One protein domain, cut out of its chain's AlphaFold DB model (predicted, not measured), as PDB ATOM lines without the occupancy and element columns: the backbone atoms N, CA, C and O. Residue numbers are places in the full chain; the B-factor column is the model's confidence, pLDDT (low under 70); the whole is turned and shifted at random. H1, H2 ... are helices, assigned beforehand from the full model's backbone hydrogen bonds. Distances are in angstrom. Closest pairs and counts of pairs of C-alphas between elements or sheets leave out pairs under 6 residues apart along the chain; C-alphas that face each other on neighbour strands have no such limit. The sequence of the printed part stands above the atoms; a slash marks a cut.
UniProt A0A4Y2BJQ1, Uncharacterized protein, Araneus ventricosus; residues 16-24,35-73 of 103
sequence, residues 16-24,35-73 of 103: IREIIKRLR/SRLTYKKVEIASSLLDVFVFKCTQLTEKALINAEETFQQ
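What this domain is: This is residues 16 to 24 and 35 to 73 of the 103 residues of an uncharacterized protein of Araneus ventricosus (UniProt A0A4Y2BJQ1). One long, straight helix, H2, makes the whole length of a rod, and a short helix, H1, packs on part of its side, running nearly alongside it the opposite way. Both ends of H2, residues 35 to 43 and 57 to 73, stick out free. The printed part has 48 residues, with two named helices in the order H1, H2 and no named strand, and its class is all helix. It is extended, with a radius of gyration of the C-alphas of 16.1 A and spans of 57 by 15 by 8 A.

Where its parts are: Find C-alpha 35 at (-37.370, -17.474, 32.079); from there H2, residues 35 to 73, runs 57.3 A to C-alpha 73 at (-17.887, -30.075, -20.325). Then look at C-alpha 16 at (-34.580, -19.538, 2.819), where H1, residues 16 to 24, begins.

How they stand to each other: H2 touches H1 with residues 45 to 55 alone; look at Leu 23 and Ala 45, whose C-alphas are the closest, 6.3 A apart. The two helices run opposite ways at a shallow tilt of 27 degrees. In H1 every O i to N i+4 pair is within hydrogen-bond range; in H2, 33 of 35 are.

The domain as a whole: The C-alphas of Ser 35 and Gln 73 are the two farthest apart, at 57.3 A. Residues 25 to 34 are not printed, and C-alphas 24 and 35 are 20.2 A apart across this cut. The mean pLDDT of the printed part is 84.8, with residues 35 to 38 under 70.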
ATOM      1  N   ILE A  16     -35.624 -19.989   1.875       81.50
ATOM      2  CA  ILE A  16     -34.580 -19.538   2.819       81.50
ATOM      3  C   ILE A  16     -34.835 -18.114   3.339       81.50
ATOM      4  O   ILE A  16     -34.614 -17.822   4.514       81.50
ATOM      5  N   ARG A  17     -35.361 -17.227   2.486       82.44
ATOM      6  CA  ARG A  17     -35.731 -15.853   2.860       82.44
ATOM      7  C   ARG A  17     -36.733 -15.808   4.016       82.44
ATOM      8  O   ARG A  17     -36.622 -14.940   4.880       82.44
ATOM      9  N   GLU A  18     -37.696 -16.722   4.027       83.69
ATOM     10  CA  GLU A  18     -38.720 -16.800   5.066       83.69
ATOM     11  C   GLU A  18     -38.127 -17.331   6.379       83.69
ATOM     12  O   GLU A  18     -38.399 -16.778   7.443       83.69
ATOM     13  N   ILE A  19     -37.212 -18.304   6.307       79.62
ATOM     14  CA  ILE A  19     -36.474 -18.823   7.473       79.62
ATOM     15  C   ILE A  19     -35.628 -17.718   8.122       79.62
ATOM     16  O   ILE A  19     -35.721 -17.496   9.330       79.62
ATOM     17  N   ILE A  20     -34.872 -16.951   7.325       83.06
ATOM     18  CA  ILE A  20     -34.083 -15.804   7.813       83.06
ATOM     19  C   ILE A  20     -34.989 -14.757   8.473       83.06
ATOM     20  O   ILE A  20     -34.651 -14.208   9.524       83.06
ATOM     21  N   LYS A  21     -36.146 -14.464   7.867       84.94
ATOM     22  CA  LYS A  21     -37.117 -13.505   8.408       84.94
ATOM     23  C   LYS A  21     -37.651 -13.966   9.766       84.94
ATOM     24  O   LYS A  21     -37.703 -13.159  10.693       84.94
ATOM     25  N   ARG A  22     -37.987 -15.250   9.913       80.19
ATOM     26  CA  ARG A  22     -38.451 -15.841  11.180       80.19
ATOM     27  C   ARG A  22     -37.368 -15.818  12.258       80.19
ATOM     28  O   ARG A  22     -37.645 -15.349  13.359       80.19
ATOM     29  N   LEU A  23     -36.134 -16.210  11.932       78.31
ATOM     30  CA  LEU A  23     -34.985 -16.100  12.843       78.31
ATOM     31  C   LEU A  23     -34.796 -14.661  13.329       78.31
ATOM     32  O   LEU A  23     -34.710 -14.407  14.529       78.31
ATOM     33  N   ARG A  24     -34.814 -13.700  12.400       82.94
ATOM     34  CA  ARG A  24     -34.701 -12.275  12.721       82.94
ATOM     35  C   ARG A  24     -35.837 -11.809  13.629       82.94
ATOM     36  O   ARG A  24     -35.583 -11.065  14.569       82.94
ATOM     37  N   SER A  35     -38.478 -16.560  32.428       58.34
ATOM     38  CA  SER A  35     -37.370 -17.474  32.079       58.34
ATOM     39  C   SER A  35     -37.785 -18.750  31.327       58.34
ATOM     40  O   SER A  35     -37.043 -19.257  30.489       58.34
ATOM     41  N   ARG A  36     -39.002 -19.250  31.572       59.06
ATOM     42  CA  ARG A  36     -39.575 -20.438  30.922       59.06
ATOM     43  C   ARG A  36     -39.950 -20.223  29.444       59.06
ATOM     44  O   ARG A  36     -40.009 -21.193  28.693       59.06
ATOM     45  N   LEU A  37     -40.194 -18.982  29.012       60.62
ATOM     46  CA  LEU A  37     -40.418 -18.638  27.601       60.62
ATOM     47  C   LEU A  37     -39.096 -18.434  26.846       60.62
ATOM     48  O   LEU A  37     -39.039 -18.713  25.651       60.62
ATOM     49  N   THR A  38     -38.022 -18.042  27.537       66.00
ATOM     50  CA  THR A  38     -36.676 -17.906  26.955       66.00
ATOM     51  C   THR A  38     -36.133 -19.243  26.455       66.00
ATOM     52  O   THR A  38     -35.664 -19.315  25.325       66.00
ATOM     53  N   TYR A  39     -36.270 -20.317  27.242       71.31
ATOM     54  CA  TYR A  39     -35.834 -21.661  26.837       71.31
ATOM     55  C   TYR A  39     -36.520 -22.131  25.544       71.31
ATOM     56  O   TYR A  39     -35.863 -22.578  24.612       71.31
ATOM     57  N   LYS A  40     -37.840 -21.931  25.439       74.75
ATOM     58  CA  LYS A  40     -38.597 -22.282  24.229       74.75
ATOM     59  C   LYS A  40     -38.187 -21.460  23.008       74.75
ATOM     60  O   LYS A  40     -38.176 -21.985  21.903       74.75
ATOM     61  N   LYS A  41     -37.846 -20.176  23.183       74.00
ATOM     62  CA  LYS A  41     -37.318 -19.353  22.082       74.00
ATOM     63  C   LYS A  41     -35.979 -19.884  21.577       74.00
ATOM     64  O   LYS A  41     -35.768 -19.883  20.370       74.00
ATOM     65  N   VAL A  42     -35.108 -20.336  22.482       78.50
ATOM     66  CA  VAL A  42     -33.824 -20.957  22.121       78.50
ATOM     67  C   VAL A  42     -34.061 -22.247  21.343       78.50
ATOM     68  O   VAL A  42     -33.487 -22.399  20.278       78.50
ATOM     69  N   GLU A  43     -34.955 -23.119  21.807       81.19
ATOM     70  CA  GLU A  43     -35.296 -24.369  21.115       81.19
ATOM     71  C   GLU A  43     -35.811 -24.120  19.684       81.19
ATOM     72  O   GLU A  43     -35.300 -24.697  18.730       81.19
ATOM     73  N   ILE A  44     -36.744 -23.175  19.514       79.62
ATOM     74  CA  ILE A  44     -37.276 -22.777  18.198       79.62
ATOM     75  C   ILE A  44     -36.174 -22.174  17.312       79.62
ATOM     76  O   ILE A  44     -36.096 -22.483  16.123       79.62
ATOM     77  N   ALA A  45     -35.317 -21.312  17.868       79.12
ATOM     78  CA  ALA A  45     -34.211 -20.715  17.125       79.12
ATOM     79  C   ALA A  45     -33.180 -21.764  16.687       79.12
ATOM     80  O   ALA A  45     -32.700 -21.686  15.559       79.12
ATOM     81  N   SER A  46     -32.881 -22.748  17.539       83.12
ATOM     82  CA  SER A  46     -31.995 -23.866  17.212       83.12
ATOM     83  C   SER A  46     -32.570 -24.713  16.082       83.12
ATOM     84  O   SER A  46     -31.894 -24.898  15.079       83.12
ATOM     85  N   SER A  47     -33.842 -25.121  16.159       82.19
ATOM     86  CA  SER A  47     -34.472 -25.880  15.069       82.19
ATOM     87  C   SER A  47     -34.496 -25.101  13.747       82.19
ATOM     88  O   SER A  47     -34.239 -25.665  12.687       82.19
ATOM     89  N   LEU A  48     -34.755 -23.787  13.783       82.12
ATOM     90  CA  LEU A  48     -34.675 -22.939  12.587       82.12
ATOM     91  C   LEU A  48     -33.255 -22.834  12.030       82.12
ATOM     92  O   LEU A  48     -33.086 -22.764  10.812       82.12
ATOM     93  N   LEU A  49     -32.252 -22.780  12.907       85.00
ATOM     94  CA  LEU A  49     -30.852 -22.753  12.511       85.00
ATOM     95  C   LEU A  49     -30.456 -24.073  11.848       85.00
ATOM     96  O   LEU A  49     -29.830 -24.033  10.796       85.00
ATOM     97  N   ASP A  50     -30.885 -25.212  12.388       84.19
ATOM     98  CA  ASP A  50     -30.620 -26.529  11.804       84.19
ATOM     99  C   ASP A  50     -31.224 -26.647  10.397       84.19
ATOM    100  O   ASP A  50     -30.533 -27.023   9.448       84.19
ATOM    101  N   VAL A  51     -32.484 -26.230  10.219       83.06
ATOM    102  CA  VAL A  51     -33.140 -26.207   8.896       83.06
ATOM    103  C   VAL A  51     -32.435 -25.238   7.940       83.06
ATOM    104  O   VAL A  51     -32.282 -25.531   6.752       83.06
ATOM    105  N   PHE A  52     -31.990 -24.079   8.434       83.69
ATOM    106  CA  PHE A  52     -31.240 -23.112   7.634       83.69
ATOM    107  C   PHE A  52     -29.905 -23.691   7.154       83.69
ATOM    108  O   PHE A  52     -29.616 -23.643   5.959       83.69
ATOM    109  N   VAL A  53     -29.128 -24.280   8.066       87.94
ATOM    110  CA  VAL A  53     -27.852 -24.947   7.769       87.94
ATOM    111  C   VAL A  53     -28.074 -26.054   6.746       87.94
ATOM    112  O   VAL A  53     -27.399 -26.072   5.722       87.94
ATOM    113  N   PHE A  54     -29.075 -26.910   6.955       86.44
ATOM    114  CA  PHE A  54     -29.420 -27.991   6.034       86.44
ATOM    115  C   PHE A  54     -29.736 -27.487   4.616       86.44
ATOM    116  O   PHE A  54     -29.175 -27.988   3.639       86.44
ATOM    117  N   LYS A  55     -30.577 -26.451   4.478       85.19
ATOM    118  CA  LYS A  55     -30.885 -25.859   3.165       85.19
ATOM    119  C   LYS A  55     -29.663 -25.210   2.513       85.19
ATOM    120  O   LYS A  55     -29.496 -25.320   1.299       85.19
ATOM    121  N   CYS A  56     -28.806 -24.547   3.287       87.62
ATOM    122  CA  CYS A  56     -27.548 -23.997   2.782       87.62
ATOM    123  C   CYS A  56     -26.608 -25.095   2.272       87.62
ATOM    124  O   CYS A  56     -26.019 -24.926   1.203       87.62
ATOM    125  N   THR A  57     -26.511 -26.222   2.981       90.81
ATOM    126  CA  THR A  57     -25.740 -27.390   2.541       90.81
ATOM    127  C   THR A  57     -26.261 -27.912   1.206       90.81
ATOM    128  O   THR A  57     -25.490 -27.964   0.252       90.81
ATOM    129  N   GLN A  58     -27.569 -28.163   1.076       88.69
ATOM    130  CA  GLN A  58     -28.149 -28.640  -0.188       88.69
ATOM    131  C   GLN A  58     -27.899 -27.691  -1.367       88.69
ATOM    132  O   GLN A  58     -27.574 -28.129  -2.473       88.69
ATOM    133  N   LEU A  59     -28.047 -26.377  -1.159       89.69
ATOM    134  CA  LEU A  59     -27.767 -25.399  -2.214       89.69
ATOM    135  C   LEU A  59     -26.291 -25.390  -2.609       89.69
ATOM    136  O   LEU A  59     -25.982 -25.251  -3.793       89.69
ATOM    137  N   THR A  60     -25.397 -25.535  -1.634       94.25
ATOM    138  CA  THR A  60     -23.952 -25.563  -1.868       94.25
ATOM    139  C   THR A  60     -23.556 -26.820  -2.635       94.25
ATOM    140  O   THR A  60     -22.872 -26.715  -3.646       94.25
ATOM    141  N   GLU A  61     -24.040 -27.991  -2.222       95.69
ATOM    142  CA  GLU A  61     -23.806 -29.262  -2.919       95.69
ATOM    143  C   GLU A  61     -24.301 -29.202  -4.365       95.69
ATOM    144  O   GLU A  61     -23.550 -29.501  -5.293       95.69
ATOM    145  N   LYS A  62     -25.528 -28.716  -4.586       95.00
ATOM    146  CA  LYS A  62     -26.076 -28.543  -5.936       95.00
ATOM    147  C   LYS A  62     -25.238 -27.582  -6.782       95.00
ATOM    148  O   LYS A  62     -25.018 -27.834  -7.965       95.00
ATOM    149  N   ALA A  63     -24.786 -26.471  -6.201       96.06
ATOM    150  CA  ALA A  63     -23.941 -25.512  -6.904       96.06
ATOM    151  C   ALA A  63     -22.579 -26.114  -7.277       96.06
ATOM    152  O   ALA A  63     -22.103 -25.874  -8.386       96.06
ATOM    153  N   LEU A  64     -21.982 -26.915  -6.389       97.50
ATOM    154  CA  LEU A  64     -20.721 -27.610  -6.643       97.50
ATOM    155  C   LEU A  64     -20.858 -28.638  -7.767       97.50
ATOM    156  O   LEU A  64     -20.052 -28.611  -8.692       97.50
ATOM    157  N   ILE A  65     -21.907 -29.466  -7.743       97.19
ATOM    158  CA  ILE A  65     -22.178 -30.453  -8.800       97.19
ATOM    159  C   ILE A  65     -22.336 -29.754 -10.156       97.19
ATOM    160  O   ILE A  65     -21.652 -30.095 -11.118       97.19
ATOM    161  N   ASN A  66     -23.161 -28.705 -10.230       96.69
ATOM    162  CA  ASN A  66     -23.359 -27.951 -11.471       96.69
ATOM    163  C   ASN A  66     -22.055 -27.304 -11.983       96.69
ATOM    164  O   ASN A  66     -21.823 -27.221 -13.194       96.69
ATOM    165  N   ALA A  67     -21.213 -26.806 -11.072       96.81
ATOM    166  CA  ALA A  67     -19.921 -26.224 -11.420       96.81
ATOM    167  C   ALA A  67     -18.950 -27.288 -11.953       96.81
ATOM    168  O   ALA A  67     -18.266 -27.040 -12.947       96.81
ATOM    169  N   GLU A  68     -18.928 -28.473 -11.340       97.75
ATOM    170  CA  GLU A  68     -18.121 -29.606 -11.787       97.75
ATOM    171  C   GLU A  68     -18.550 -30.094 -13.176       97.75
ATOM    172  O   GLU A  68     -17.711 -30.213 -14.068       97.75
ATOM    173  N   GLU A  69     -19.851 -30.280 -13.410       97.19
ATOM    174  CA  GLU A  69     -20.387 -30.655 -14.725       97.19
ATOM    175  C   GLU A  69     -20.006 -29.635 -15.807       97.19
ATOM    176  O   GLU A  69     -19.552 -29.991 -16.901       97.19
ATOM    177  N   THR A  70     -20.126 -28.343 -15.488       97.69
ATOM    178  CA  THR A  70     -19.734 -27.254 -16.392       97.69
ATOM    179  C   THR A  70     -18.234 -27.294 -16.692       97.69
ATOM    180  O   THR A  70     -17.822 -27.126 -17.844       97.69
ATOM    181  N   PHE A  71     -17.401 -27.538 -15.677       95.88
ATOM    182  CA  PHE A  71     -15.955 -27.648 -15.834       95.88
ATOM    183  C   PHE A  71     -15.567 -28.835 -16.727       95.88
ATOM    184  O   PHE A  71     -14.836 -28.645 -17.702       95.88
ATOM    185  N   GLN A  72     -16.117 -30.025 -16.471       97.00
ATOM    186  CA  GLN A  72     -15.864 -31.227 -17.274       97.00
ATOM    187  C   GLN A  72     -16.285 -31.032 -18.739       97.00
ATOM    188  O   GLN A  72     -15.572 -31.422 -19.672       97.00
ATOM    189  N   GLN A  73     -17.425 -30.376 -18.974       96.81
ATOM    190  CA  GLN A  73     -17.887 -30.075 -20.325       96.81
ATOM    191  C   GLN A  73     -16.950 -29.094 -21.049       96.81
ATOM    192  O   GLN A  73     -16.643 -29.284 -22.232       96.81
TER     193      GLN A  73